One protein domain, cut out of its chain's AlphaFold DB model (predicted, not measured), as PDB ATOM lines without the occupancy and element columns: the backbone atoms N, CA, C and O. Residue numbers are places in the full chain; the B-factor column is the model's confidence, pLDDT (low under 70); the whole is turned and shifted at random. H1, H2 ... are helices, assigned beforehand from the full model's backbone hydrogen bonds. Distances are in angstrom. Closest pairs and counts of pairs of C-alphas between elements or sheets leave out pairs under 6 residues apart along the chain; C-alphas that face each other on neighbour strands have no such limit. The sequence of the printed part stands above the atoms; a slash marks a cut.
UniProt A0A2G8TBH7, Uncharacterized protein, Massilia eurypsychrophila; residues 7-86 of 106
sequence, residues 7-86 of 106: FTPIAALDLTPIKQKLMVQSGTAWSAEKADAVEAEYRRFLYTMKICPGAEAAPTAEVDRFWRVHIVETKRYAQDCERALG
ATOM      1  N   PHE A   7     -16.400  -3.744 103.998       88.81
ATOM      2  CA  PHE A   7     -16.316  -2.284 103.941       88.81
ATOM      3  C   PHE A   7     -14.880  -1.766 104.054       88.81
ATOM      4  O   PHE A   7     -14.563  -0.738 103.463       88.81
ATOM      5  N   THR A   8     -13.989  -2.480 104.748       92.44
ATOM      6  CA  THR A   8     -12.595  -2.044 104.959       92.44
ATOM      7  C   THR A   8     -11.860  -1.698 103.651       92.44
ATOM      8  O   THR A   8     -11.290  -0.608 103.568       92.44
ATOM      9  N   PRO A   9     -11.923  -2.519 102.581       95.06
ATOM     10  CA  PRO A   9     -11.289  -2.178 101.308       95.06
ATOM     11  C   PRO A   9     -11.890  -0.933 100.643       95.06
ATOM     12  O   PRO A   9     -11.169  -0.148 100.034       95.06
ATOM     13  N   ILE A  10     -13.205  -0.728 100.796       95.94
ATOM     14  CA  ILE A  10     -13.908   0.451 100.282       95.94
ATOM     15  C   ILE A  10     -13.469   1.689 101.053       95.94
ATOM     16  O   ILE A  10     -13.211   2.707 100.427       95.94
ATOM     17  N   ALA A  11     -13.348   1.615 102.381       94.44
ATOM     18  CA  ALA A  11     -12.871   2.704 103.234       94.44
ATOM     19  C   ALA A  11     -11.411   3.096 102.932       94.44
ATOM     20  O   ALA A  11     -11.063   4.271 102.998       94.44
ATOM     21  N   ALA A  12     -10.580   2.135 102.519       95.88
ATOM     22  CA  ALA A  12      -9.175   2.351 102.174       95.88
ATOM     23  C   ALA A  12      -8.941   2.986 100.785       95.88
ATOM     24  O   ALA A  12      -7.789   3.208 100.400       95.88
ATOM     25  N   LEU A  13      -9.994   3.256 100.004       96.44
ATOM     26  CA  LEU A  13      -9.861   4.014  98.760       96.44
ATOM     27  C   LEU A  13      -9.448   5.459  99.060       96.44
ATOM     28  O   LEU A  13     -10.134   6.161  99.811       96.44
ATOM     29  N   ASP A  14      -8.369   5.913  98.425       96.44
ATOM     30  CA  ASP A  14      -8.038   7.333  98.366       96.44
ATOM     31  C   ASP A  14      -8.929   7.995  97.308       96.44
ATOM     32  O   ASP A  14      -8.767   7.767  96.109       96.44
ATOM     33  N   LEU A  15      -9.885   8.806  97.756       96.75
ATOM     34  CA  LEU A  15     -10.816   9.540  96.894       96.75
ATOM     35  C   LEU A  15     -10.508  11.047  96.863       96.75
ATOM     36  O   LEU A  15     -11.239  11.824  96.240       96.75
ATOM     37  N   THR A  16      -9.399  11.466  97.482       95.75
ATOM     38  CA  THR A  16      -8.970  12.870  97.568       95.75
ATOM     39  C   THR A  16      -8.878  13.542  96.196       95.75
ATOM     40  O   THR A  16      -9.406  14.647  96.050       95.75
ATOM     41  N   PRO A  17      -8.320  12.899  95.148       94.75
ATOM     42  CA  PRO A  17      -8.211  13.541  93.837       94.75
ATOM     43  C   PRO A  17      -9.564  13.807  93.171       94.75
ATOM     44  O   PRO A  17      -9.703  14.764  92.412       94.75
ATOM     45  N   ILE A  18     -10.582  12.995  93.470       95.06
ATOM     46  CA  ILE A  18     -11.939  13.184  92.945       95.06
ATOM     47  C   ILE A  18     -12.581  14.398  93.617       95.06
ATOM     48  O   ILE A  18     -13.121  15.263  92.924       95.06
ATOM     49  N   LYS A  19     -12.449  14.507  94.948       94.94
ATOM     50  CA  LYS A  19     -12.894  15.687  95.704       94.94
ATOM     51  C   LYS A  19     -12.229  16.958  95.195       94.94
ATOM     52  O   LYS A  19     -12.924  17.903  94.841       94.94
ATOM     53  N   GLN A  20     -10.902  16.949  95.073       94.00
ATOM     54  CA  GLN A  20     -10.137  18.094  94.578       94.00
ATOM     55  C   GLN A  20     -10.618  18.536  93.193       94.00
ATOM     56  O   GLN A  20     -10.901  19.718  93.004       94.00
ATOM     57  N   LYS A  21     -10.795  17.596  92.249       92.88
ATOM     58  CA  LYS A  21     -11.333  17.902  90.913       92.88
ATOM     59  C   LYS A  21     -12.717  18.556  90.994       92.88
ATOM     60  O   LYS A  21     -12.940  19.558  90.324       92.88
ATOM     61  N   LEU A  22     -13.627  18.040  91.821       93.38
ATOM     62  CA  LEU A  22     -14.988  18.580  91.972       93.38
ATOM     63  C   LEU A  22     -15.032  19.949  92.666       93.38
ATOM     64  O   LEU A  22     -15.914  20.754  92.370       93.38
ATOM     65  N   MET A  23     -14.087  20.232  93.561       92.56
ATOM     66  CA  MET A  23     -13.996  21.514  94.265       92.56
ATOM     67  C   MET A  23     -13.472  22.643  93.369       92.56
ATOM     68  O   MET A  23     -13.875  23.787  93.539       92.56
ATOM     69  N   VAL A  24     -12.613  22.343  92.388       90.75
ATOM     70  CA  VAL A  24     -12.033  23.362  91.485       90.75
ATOM     71  C   VAL A  24     -12.716  23.430  90.114       90.75
ATOM     72  O   VAL A  24     -12.372  24.274  89.284       90.75
ATOM     73  N   GLN A  25     -13.685  22.551  89.845       84.38
ATOM     74  CA  GLN A  25     -14.372  22.499  88.557       84.38
ATOM     75  C   GLN A  25     -15.241  23.749  88.339       84.38
ATOM     76  O   GLN A  25     -16.217  23.996  89.051       84.38
ATOM     77  N   SER A  26     -14.912  24.519  87.298       68.69
ATOM     78  CA  SER A  26     -15.632  25.744  86.933       68.69
ATOM     79  C   SER A  26     -17.138  25.506  86.748       68.69
ATOM     80  O   SER A  26     -17.568  24.479  86.219       68.69
ATOM     81  N   GLY A  27     -17.949  26.455  87.227       68.00
ATOM     82  CA  GLY A  27     -19.415  26.425  87.145       68.00
ATOM     83  C   GLY A  27     -20.110  25.499  88.148       68.00
ATOM     84  O   GLY A  27     -21.334  25.501  88.227       68.00
ATOM     85  N   THR A  28     -19.362  24.700  88.916       67.56
ATOM     86  CA  THR A  28     -19.938  23.690  89.816       67.56
ATOM     87  C   THR A  28     -19.017  23.321  90.987       67.56
ATOM     88  O   THR A  28     -19.062  22.185  91.462       67.56
ATOM     89  N   ALA A  29     -18.185  24.263  91.432       86.50
ATOM     90  CA  ALA A  29     -17.253  24.079  92.537       86.50
ATOM     91  C   ALA A  29     -18.003  23.623  93.797       86.50
ATOM     92  O   ALA A  29     -18.874  24.331  94.309       86.50
ATOM     93  N   TRP A  30     -17.716  22.411  94.262       93.75
ATOM     94  CA  TRP A  30     -18.268  21.916  95.523       93.75
ATOM     95  C   TRP A  30     -17.535  22.539  96.709       93.75
ATOM     96  O   TRP A  30     -16.328  22.768  96.645       93.75
ATOM     97  N   SER A  31     -18.259  22.769  97.807       95.06
ATOM     98  CA  SER A  31     -17.617  23.024  99.095       95.06
ATOM     99  C   SER A  31     -16.958  21.741  99.616       95.06
ATOM    100  O   SER A  31     -17.295  20.636  99.173       95.06
ATOM    101  N   ALA A  32     -16.027  21.878 100.560       94.81
ATOM    102  CA  ALA A  32     -15.382  20.727 101.189       94.81
ATOM    103  C   ALA A  32     -16.413  19.834 101.899       94.81
ATOM    104  O   ALA A  32     -16.416  18.621 101.707       94.81
ATOM    105  N   GLU A  33     -17.367  20.443 102.607       95.94
ATOM    106  CA  GLU A  33     -18.424  19.742 103.346       95.94
ATOM    107  C   GLU A  33     -19.300  18.912 102.407       95.94
ATOM    108  O   GLU A  33     -19.632  17.763 102.698       95.94
ATOM    109  N   LYS A  34     -19.644  19.471 101.241       95.31
ATOM    110  CA  LYS A  34     -20.391  18.748 100.211       95.31
ATOM    111  C   LYS A  34     -19.583  17.584  99.647       95.31
ATOM    112  O   LYS A  34     -20.127  16.496  99.467       95.31
ATOM    113  N   ALA A  35     -18.303  17.803  99.356       96.06
ATOM    114  CA  ALA A  35     -17.433  16.758  98.831       96.06
ATOM    115  C   ALA A  35     -17.291  15.589  99.816       96.06
ATOM    116  O   ALA A  35     -17.399  14.438  99.394       96.06
ATOM    117  N   ASP A  36     -17.142  15.873 101.108       97.19
ATOM    118  CA  ASP A  36     -17.063  14.858 102.160       97.19
ATOM    119  C   ASP A  36     -18.396  14.116 102.354       97.19
ATOM    120  O   ASP A  36     -18.416  12.885 102.454       97.19
ATOM    121  N   ALA A  37     -19.524  14.835 102.335       97.12
ATOM    122  CA  ALA A  37     -20.849  14.227 102.449       97.12
ATOM    123  C   ALA A  37     -21.137  13.256 101.290       97.12
ATOM    124  O   ALA A  37     -21.572  12.121 101.512       97.12
ATOM    125  N   VAL A  38     -20.844  13.672 100.054       97.25
ATOM    126  CA  VAL A  38     -21.051  12.832  98.866       97.25
ATOM    127  C   VAL A  38     -20.033  11.693  98.796       97.25
ATOM    128  O   VAL A  38     -20.381  10.605  98.342       97.25
ATOM    129  N   GLU A  39     -18.803  11.881  99.277       97.56
ATOM    130  CA  GLU A  39     -17.836  10.784  99.393       97.56
ATOM    131  C   GLU A  39     -18.376   9.670 100.305       97.56
ATOM    132  O   GLU A  39     -18.316   8.489  99.950       97.56
ATOM    133  N   ALA A  40     -18.960  10.030 101.451       96.69
ATOM    134  CA  ALA A  40     -19.556   9.062 102.368       96.69
ATOM    135  C   ALA A  40     -20.734   8.303 101.723       96.69
ATOM    136  O   ALA A  40     -20.829   7.080 101.857       96.69
ATOM    137  N   GLU A  41     -21.605   9.007 100.993       96.38
ATOM    138  CA  GLU A  41     -22.685   8.409 100.193       96.38
ATOM    139  C   GLU A  41     -22.141   7.476  99.099       96.38
ATOM    140  O   GLU A  41     -22.639   6.366  98.911       96.38
ATOM    141  N   TYR A  42     -21.075   7.877  98.405       96.88
ATOM    142  CA  TYR A  42     -20.457   7.066  97.361       96.88
ATOM    143  C   TYR A  42     -19.850   5.775  97.918       96.88
ATOM    144  O   TYR A  42     -20.027   4.707  97.330       96.88
ATOM    145  N   ARG A  43     -19.209   5.824  99.092       96.50
ATOM    146  CA  ARG A  43     -18.723   4.614  99.778       96.50
ATOM    147  C   ARG A  43     -19.876   3.681 100.163       96.50
ATOM    148  O   ARG A  43     -19.739   2.468 100.006       96.50
ATOM    149  N   ARG A  44     -21.019   4.223 100.609       94.00
ATOM    150  CA  ARG A  44     -22.241   3.428 100.853       94.00
ATOM    151  C   ARG A  44     -22.758   2.786  99.569       94.00
ATOM    152  O   ARG A  44     -23.041   1.595  99.572       94.00
ATOM    153  N   PHE A  45     -22.804   3.539  98.472       94.19
ATOM    154  CA  PHE A  45     -23.194   3.022  97.161       94.19
ATOM    155  C   PHE A  45     -22.292   1.861  96.709       94.19
ATOM    156  O   PHE A  45     -22.797   0.793  96.370       94.19
ATOM    157  N   LEU A  46     -20.965   2.018  96.783       94.38
ATOM    158  CA  LEU A  46     -20.013   0.944  96.464       94.38
ATOM    159  C   LEU A  46     -20.226  -0.297  97.340       94.38
ATOM    160  O   LEU A  46     -20.164  -1.422  96.846       94.38
ATOM    161  N   TYR A  47     -20.505  -0.094  98.627       93.38
ATOM    162  CA  TYR A  47     -20.802  -1.189  99.544       93.38
ATOM    163  C   TYR A  47     -22.070  -1.932  99.130       93.38
ATOM    164  O   TYR A  47     -22.023  -3.153  98.992       93.38
ATOM    165  N   THR A  48     -23.164  -1.219  98.844       91.81
ATOM    166  CA  THR A  48     -24.412  -1.811  98.342       91.81
ATOM    167  C   THR A  48     -24.179  -2.623  97.071       91.81
ATOM    168  O   THR A  48     -24.625  -3.766  97.001       91.81
ATOM    169  N   MET A  49     -23.422  -2.090  96.106       91.75
ATOM    170  CA  MET A  49     -23.098  -2.821  94.874       91.75
ATOM    171  C   MET A  49     -22.281  -4.091  95.141       91.75
ATOM    172  O   MET A  49     -22.460  -5.088  94.445       91.75
ATOM    173  N   LYS A  50     -21.409  -4.081  96.156       91.81
ATOM    174  CA  LYS A  50     -20.612  -5.248  96.553       91.81
ATOM    175  C   LYS A  50     -21.453  -6.343  97.202       91.81
ATOM    176  O   LYS A  50     -21.295  -7.510  96.861       91.81
ATOM    177  N   ILE A  51     -22.304  -5.987  98.165       90.25
ATOM    178  CA  ILE A  51     -23.066  -6.975  98.948       90.25
ATOM    179  C   ILE A  51     -24.364  -7.413  98.265       90.25
ATOM    180  O   ILE A  51     -24.943  -8.433  98.635       90.25
ATOM    181  N   CYS A  52     -24.833  -6.655  97.275       87.31
ATOM    182  CA  CYS A  52     -26.044  -6.948  96.518       87.31
ATOM    183  C   CYS A  52     -25.794  -6.783  95.006       87.31
ATOM    184  O   CYS A  52     -26.358  -5.871  94.400       87.31
ATOM    185  N   PRO A  53     -25.000  -7.664  94.362       72.06
ATOM    186  CA  PRO A  53     -24.600  -7.542  92.950       72.06
ATOM    187  C   PRO A  53     -25.736  -7.672  91.906       72.06
ATOM    188  O   PRO A  53     -25.470  -7.719  90.711       72.06
ATOM    189  N   GLY A  54     -27.003  -7.690  92.329       67.50
ATOM    190  CA  GLY A  54     -28.190  -7.609  91.467       67.50
ATOM    191  C   GLY A  54     -29.192  -6.531  91.892       67.50
ATOM    192  O   GLY A  54     -30.300  -6.492  91.366       67.50
ATOM    193  N   ALA A  55     -28.845  -5.682  92.864       70.50
ATOM    194  CA  ALA A  55     -29.717  -4.589  93.266       70.50
ATOM    195  C   ALA A  55     -29.778  -3.529  92.159       70.50
ATOM    196  O   ALA A  55     -28.746  -3.029  91.713       70.50
ATOM    197  N   GLU A  56     -30.986  -3.102  91.790       67.75
ATOM    198  CA  GLU A  56     -31.216  -1.901  90.972       67.75
ATOM    199  C   GLU A  56     -30.993  -0.614  91.792       67.75
ATOM    200  O   GLU A  56     -31.758   0.348  91.719       67.75
ATOM    201  N   ALA A  57     -29.956  -0.597  92.635       76.19
ATOM    202  CA  ALA A  57     -29.619   0.553  93.451       76.19
ATOM    203  C   ALA A  57     -29.095   1.669  92.540       76.19
ATOM    204  O   ALA A  57     -27.960   1.644  92.068       76.19
ATOM    205  N   ALA A  58     -29.944   2.656  92.280       84.81
ATOM    206  CA  ALA A  58     -29.582   3.840  91.523       84.81
ATOM    207  C   ALA A  58     -28.898   4.875  92.439       84.81
ATOM    208  O   ALA A  58     -29.439   5.199  93.503       84.81
ATOM    209  N   PRO A  59     -27.737   5.440  92.048       91.44
ATOM    210  CA  PRO A  59     -27.117   6.518  92.806       91.44
ATOM    211  C   PRO A  59     -27.988   7.781  92.758       91.44
ATOM    212  O   PRO A  59     -28.805   7.972  91.853       91.44
ATOM    213  N   THR A  60     -27.778   8.684  93.714       92.81
ATOM    214  CA  THR A  60     -28.278  10.062  93.608       92.81
ATOM    215  C   THR A  60     -27.492  10.834  92.547       92.81
ATOM    216  O   THR A  60     -26.403  10.420  92.147       92.81
ATOM    217  N   ALA A  61     -27.995  11.990  92.106       92.12
ATOM    218  CA  ALA A  61     -27.330  12.799  91.076       92.12
ATOM    219  C   ALA A  61     -25.906  13.240  91.466       92.12
ATOM    220  O   ALA A  61     -25.034  13.412  90.611       92.12
ATOM    221  N   GLU A  62     -25.656  13.425  92.760       94.69
ATOM    222  CA  GLU A  62     -24.358  13.864  93.266       94.69
ATOM    223  C   GLU A  62     -23.373  12.698  93.352       94.69
ATOM    224  O   GLU A  62     -22.248  12.815  92.864       94.69
ATOM    225  N   VAL A  63     -23.821  11.548  93.866       96.06
ATOM    226  CA  VAL A  63     -23.041  10.299  93.875       96.06
ATOM    227  C   VAL A  63     -22.698   9.872  92.452       96.06
ATOM    228  O   VAL A  63     -21.562   9.509  92.158       96.06
ATOM    229  N   ASP A  64     -23.662   9.984  91.544       94.62
ATOM    230  CA  ASP A  64     -23.497   9.739  90.119       94.62
ATOM    231  C   ASP A  64     -22.385  10.589  89.505       94.62
ATOM    232  O   ASP A  64     -21.509  10.100  88.788       94.62
ATOM    233  N   ARG A  65     -22.405  11.885  89.811       93.88
ATOM    234  CA  ARG A  65     -21.399  12.821  89.333       93.88
ATOM    235  C   ARG A  65     -20.022  12.514  89.911       93.88
ATOM    236  O   ARG A  65     -19.047  12.546  89.160       93.88
ATOM    237  N   PHE A  66     -19.942  12.189  91.199       95.81
ATOM    238  CA  PHE A  66     -18.699  11.759  91.839       95.81
ATOM    239  C   PHE A  66     -18.137  10.511  91.154       95.81
ATOM    240  O   PHE A  66     -16.966  10.466  90.770       95.81
ATOM    241  N   TRP A  67     -19.005   9.532  90.901       95.69
ATOM    242  CA  TRP A  67     -18.656   8.297  90.220       95.69
ATOM    243  C   TRP A  67     -18.159   8.544  88.789       95.69
ATOM    244  O   TRP A  67     -17.154   7.963  88.384       95.69
ATOM    245  N   ARG A  68     -18.782   9.457  88.032       94.12
ATOM    246  CA  ARG A  68     -18.293   9.838  86.695       94.12
ATOM    247  C   ARG A  68     -16.880  10.401  86.731       94.12
ATOM    248  O   ARG A  68     -16.071  10.008  85.900       94.12
ATOM    249  N   VAL A  69     -16.572  11.279  87.685       94.44
ATOM    250  CA  VAL A  69     -15.210  11.823  87.829       94.44
ATOM    251  C   VAL A  69     -14.215  10.723  88.204       94.44
ATOM    252  O   VAL A  69     -13.095  10.731  87.699       94.44
ATOM    253  N   HIS A  70     -14.627   9.749  89.019       95.88
ATOM    254  CA  HIS A  70     -13.800   8.587  89.341       95.88
ATOM    255  C   HIS A  70     -13.481   7.735  88.096       95.88
ATOM    256  O   HIS A  70     -12.326   7.369  87.894       95.88
ATOM    257  N   ILE A  71     -14.466   7.486  87.224       95.75
ATOM    258  CA  ILE A  71     -14.307   6.666  86.004       95.75
ATOM    259  C   ILE A  71     -13.336   7.285  84.989       95.75
ATOM    260  O   ILE A  71     -12.683   6.541  84.259       95.75
ATOM    261  N   VAL A  72     -13.238   8.621  84.923       92.94
ATOM    262  CA  VAL A  72     -12.380   9.320  83.944       92.94
ATOM    263  C   VAL A  72     -10.935   8.810  83.996       92.94
ATOM    264  O   VAL A  72     -10.312   8.642  82.951       92.94
ATOM    265  N   GLU A  73     -10.422   8.498  85.188       87.31
ATOM    266  CA  GLU A  73      -9.110   7.868  85.357       87.31
ATOM    267  C   GLU A  73      -9.230   6.342  85.256       87.31
ATOM    268  O   GLU A  73      -9.125   5.618  86.249       87.31
ATOM    269  N   THR A  74      -9.458   5.843  84.040       87.56
ATOM    270  CA  THR A  74      -9.867   4.450  83.772       87.56
ATOM    271  C   THR A  74      -8.964   3.396  84.421       87.56
ATOM    272  O   THR A  74      -9.465   2.418  84.977       87.56
ATOM    273  N   LYS A  75      -7.639   3.605  84.421       92.81
ATOM    274  CA  LYS A  75      -6.676   2.681  85.047       92.81
ATOM    275  C   LYS A  75      -6.808   2.646  86.572       92.81
ATOM    276  O   LYS A  75      -6.833   1.561  87.148       92.81
ATOM    277  N   ARG A  76      -6.894   3.813  87.219       94.44
ATOM    278  CA  ARG A  76      -7.062   3.908  88.679       94.44
ATOM    279  C   ARG A  76      -8.407   3.328  89.091       94.44
ATOM    280  O   ARG A  76      -8.461   2.516  90.003       94.44
ATOM    281  N   TYR A  77      -9.460   3.670  88.353       97.44
ATOM    282  CA  TYR A  77     -10.800   3.165  88.609       97.44
ATOM    283  C   TYR A  77     -10.867   1.633  88.560       97.44
ATOM    284  O   TYR A  77     -11.456   1.018  89.446       97.44
ATOM    285  N   ALA A  78     -10.219   1.005  87.572       96.69
ATOM    286  CA  ALA A  78     -10.153  -0.452  87.486       96.69
ATOM    287  C   ALA A  78      -9.425  -1.078  88.690       96.69
ATOM    288  O   ALA A  78      -9.906  -2.057  89.254       96.69
ATOM    289  N   GLN A  79      -8.303  -0.491  89.121       96.88
ATOM    290  CA  GLN A  79      -7.553  -0.956  90.296       96.88
ATOM    291  C   GLN A  79      -8.348  -0.792  91.596       96.88
ATOM    292  O   GLN A  79      -8.332  -1.679  92.448       96.88
ATOM    293  N   ASP A  80      -9.050   0.328  91.748       97.38
ATOM    294  CA  ASP A  80      -9.884   0.598  92.914       97.38
ATOM    295  C   ASP A  80     -11.101  -0.336  92.955       97.38
ATOM    296  O   ASP A  80     -11.431  -0.848  94.022       97.38
ATOM    297  N   CYS A  81     -11.711  -0.642  91.806       96.69
ATOM    298  CA  CYS A  81     -12.766  -1.651  91.696       96.69
ATOM    299  C   CYS A  81     -12.273  -3.049  92.092       96.69
ATOM    300  O   CYS A  81     -12.904  -3.706  92.918       96.69
ATOM    301  N   GLU A  82     -11.123  -3.479  91.572       96.19
ATOM    302  CA  GLU A  82     -10.532  -4.776  91.918       96.19
ATOM    303  C   GLU A  82     -10.250  -4.874  93.425       96.19
ATOM    304  O   GLU A  82     -10.689  -5.807  94.092       96.19
ATOM    305  N   ARG A  83      -9.599  -3.856  94.000       95.00
ATOM    306  CA  ARG A  83      -9.269  -3.827  95.433       95.00
ATOM    307  C   ARG A  83     -10.504  -3.762  96.327       95.00
ATOM    308  O   ARG A  83     -10.542  -4.415  97.367       95.00
ATOM    309  N   ALA A  84     -11.478  -2.924  95.976       95.50
ATOM    310  CA  ALA A  84     -12.604  -2.629  96.852       95.50
ATOM    311  C   ALA A  84     -13.756  -3.626  96.698       95.50
ATOM    312  O   ALA A  84     -14.395  -3.977  97.693       95.50
ATOM    313  N   LEU A  85     -14.022  -4.078  95.473       93.75
ATOM    314  CA  LEU A  85     -15.201  -4.863  95.104       93.75
ATOM    315  C   LEU A  85     -14.844  -6.294  94.681       93.75
ATOM    316  O   LEU A  85     -15.660  -7.187  94.893       93.75
ATOM    317  N   GLY A  86     -13.641  -6.516  94.140       94.19
ATOM    318  CA  GLY A  86     -13.236  -7.785  93.519       94.19
ATOM    319  C   GLY A  86     -13.786  -7.979  92.100       94.19
ATOM    320  O   GLY A  86     -13.772  -9.088  91.579       94.19
TER     321      GLY A  86
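Overview. This is residues 7 to 86 of the 106 residues of an uncharacterized protein of Massilia eurypsychrophila (UniProt A0A2G8TBH7). A long helix, H3, runs the length of this small domain; H2 folds against its first part as a hairpin, the short H1 packs on its later part, and H4 crosses its middle nearly at right angles. H5 makes a corner with H4 and reaches back to H1. The printed part has 80 residues, with five named helices in the order H1 to H5 and no named strand, and its class is all helix. It is compact, with a radius of gyration of the C-alphas of 12.4 A and spans of 35 by 24 by 20 A.

Arrangement. H1, residues 7 to 11, touches residues 43 to 47 alone of H3, residues 32 to 51; the closest C-alphas, of Phe 7 and Tyr 47, are 6.4 A apart. H2, residues 16 to 24, forms a helical hairpin with H3, opposite ways at a steep tilt of 44 degrees; their closest C-alphas, Lys 19 and Ala 35, are 5.6 A apart. H3 is the hub, touching three helices. H4, residues 61 to 72, touches H3 about perpendicular, at 80 degrees, closest at the C-alphas of Tyr 42 and Val 63, 5.4 A. H5, residues 74 to 85, touches H1 with residues 83 to 85 alone; the closest C-alphas, of Pro 9 and Ala 84, are 4.7 A apart. H2 and H5 are apart. In H1, H2, H3, H4 and H5 every O i to N i+4 pair is within hydrogen-bond range.

Along the chain. H1 begins at C-alpha 7, (-16.316, -2.284, 103.941). H3 is 28.8 A long, H4 16.9 A, H5 15.6 A and H2 12.5 A. H5 ends at C-alpha 85, (-15.201, -4.863, 95.104).

Size, cuts and confidence. The two C-alphas farthest apart, of Ser 26 and Gly 54, are 35.9 A apart. The printed part has no cut, and no link is long. The pLDDT is under 70 at residues 26 to 28, 54 and 56.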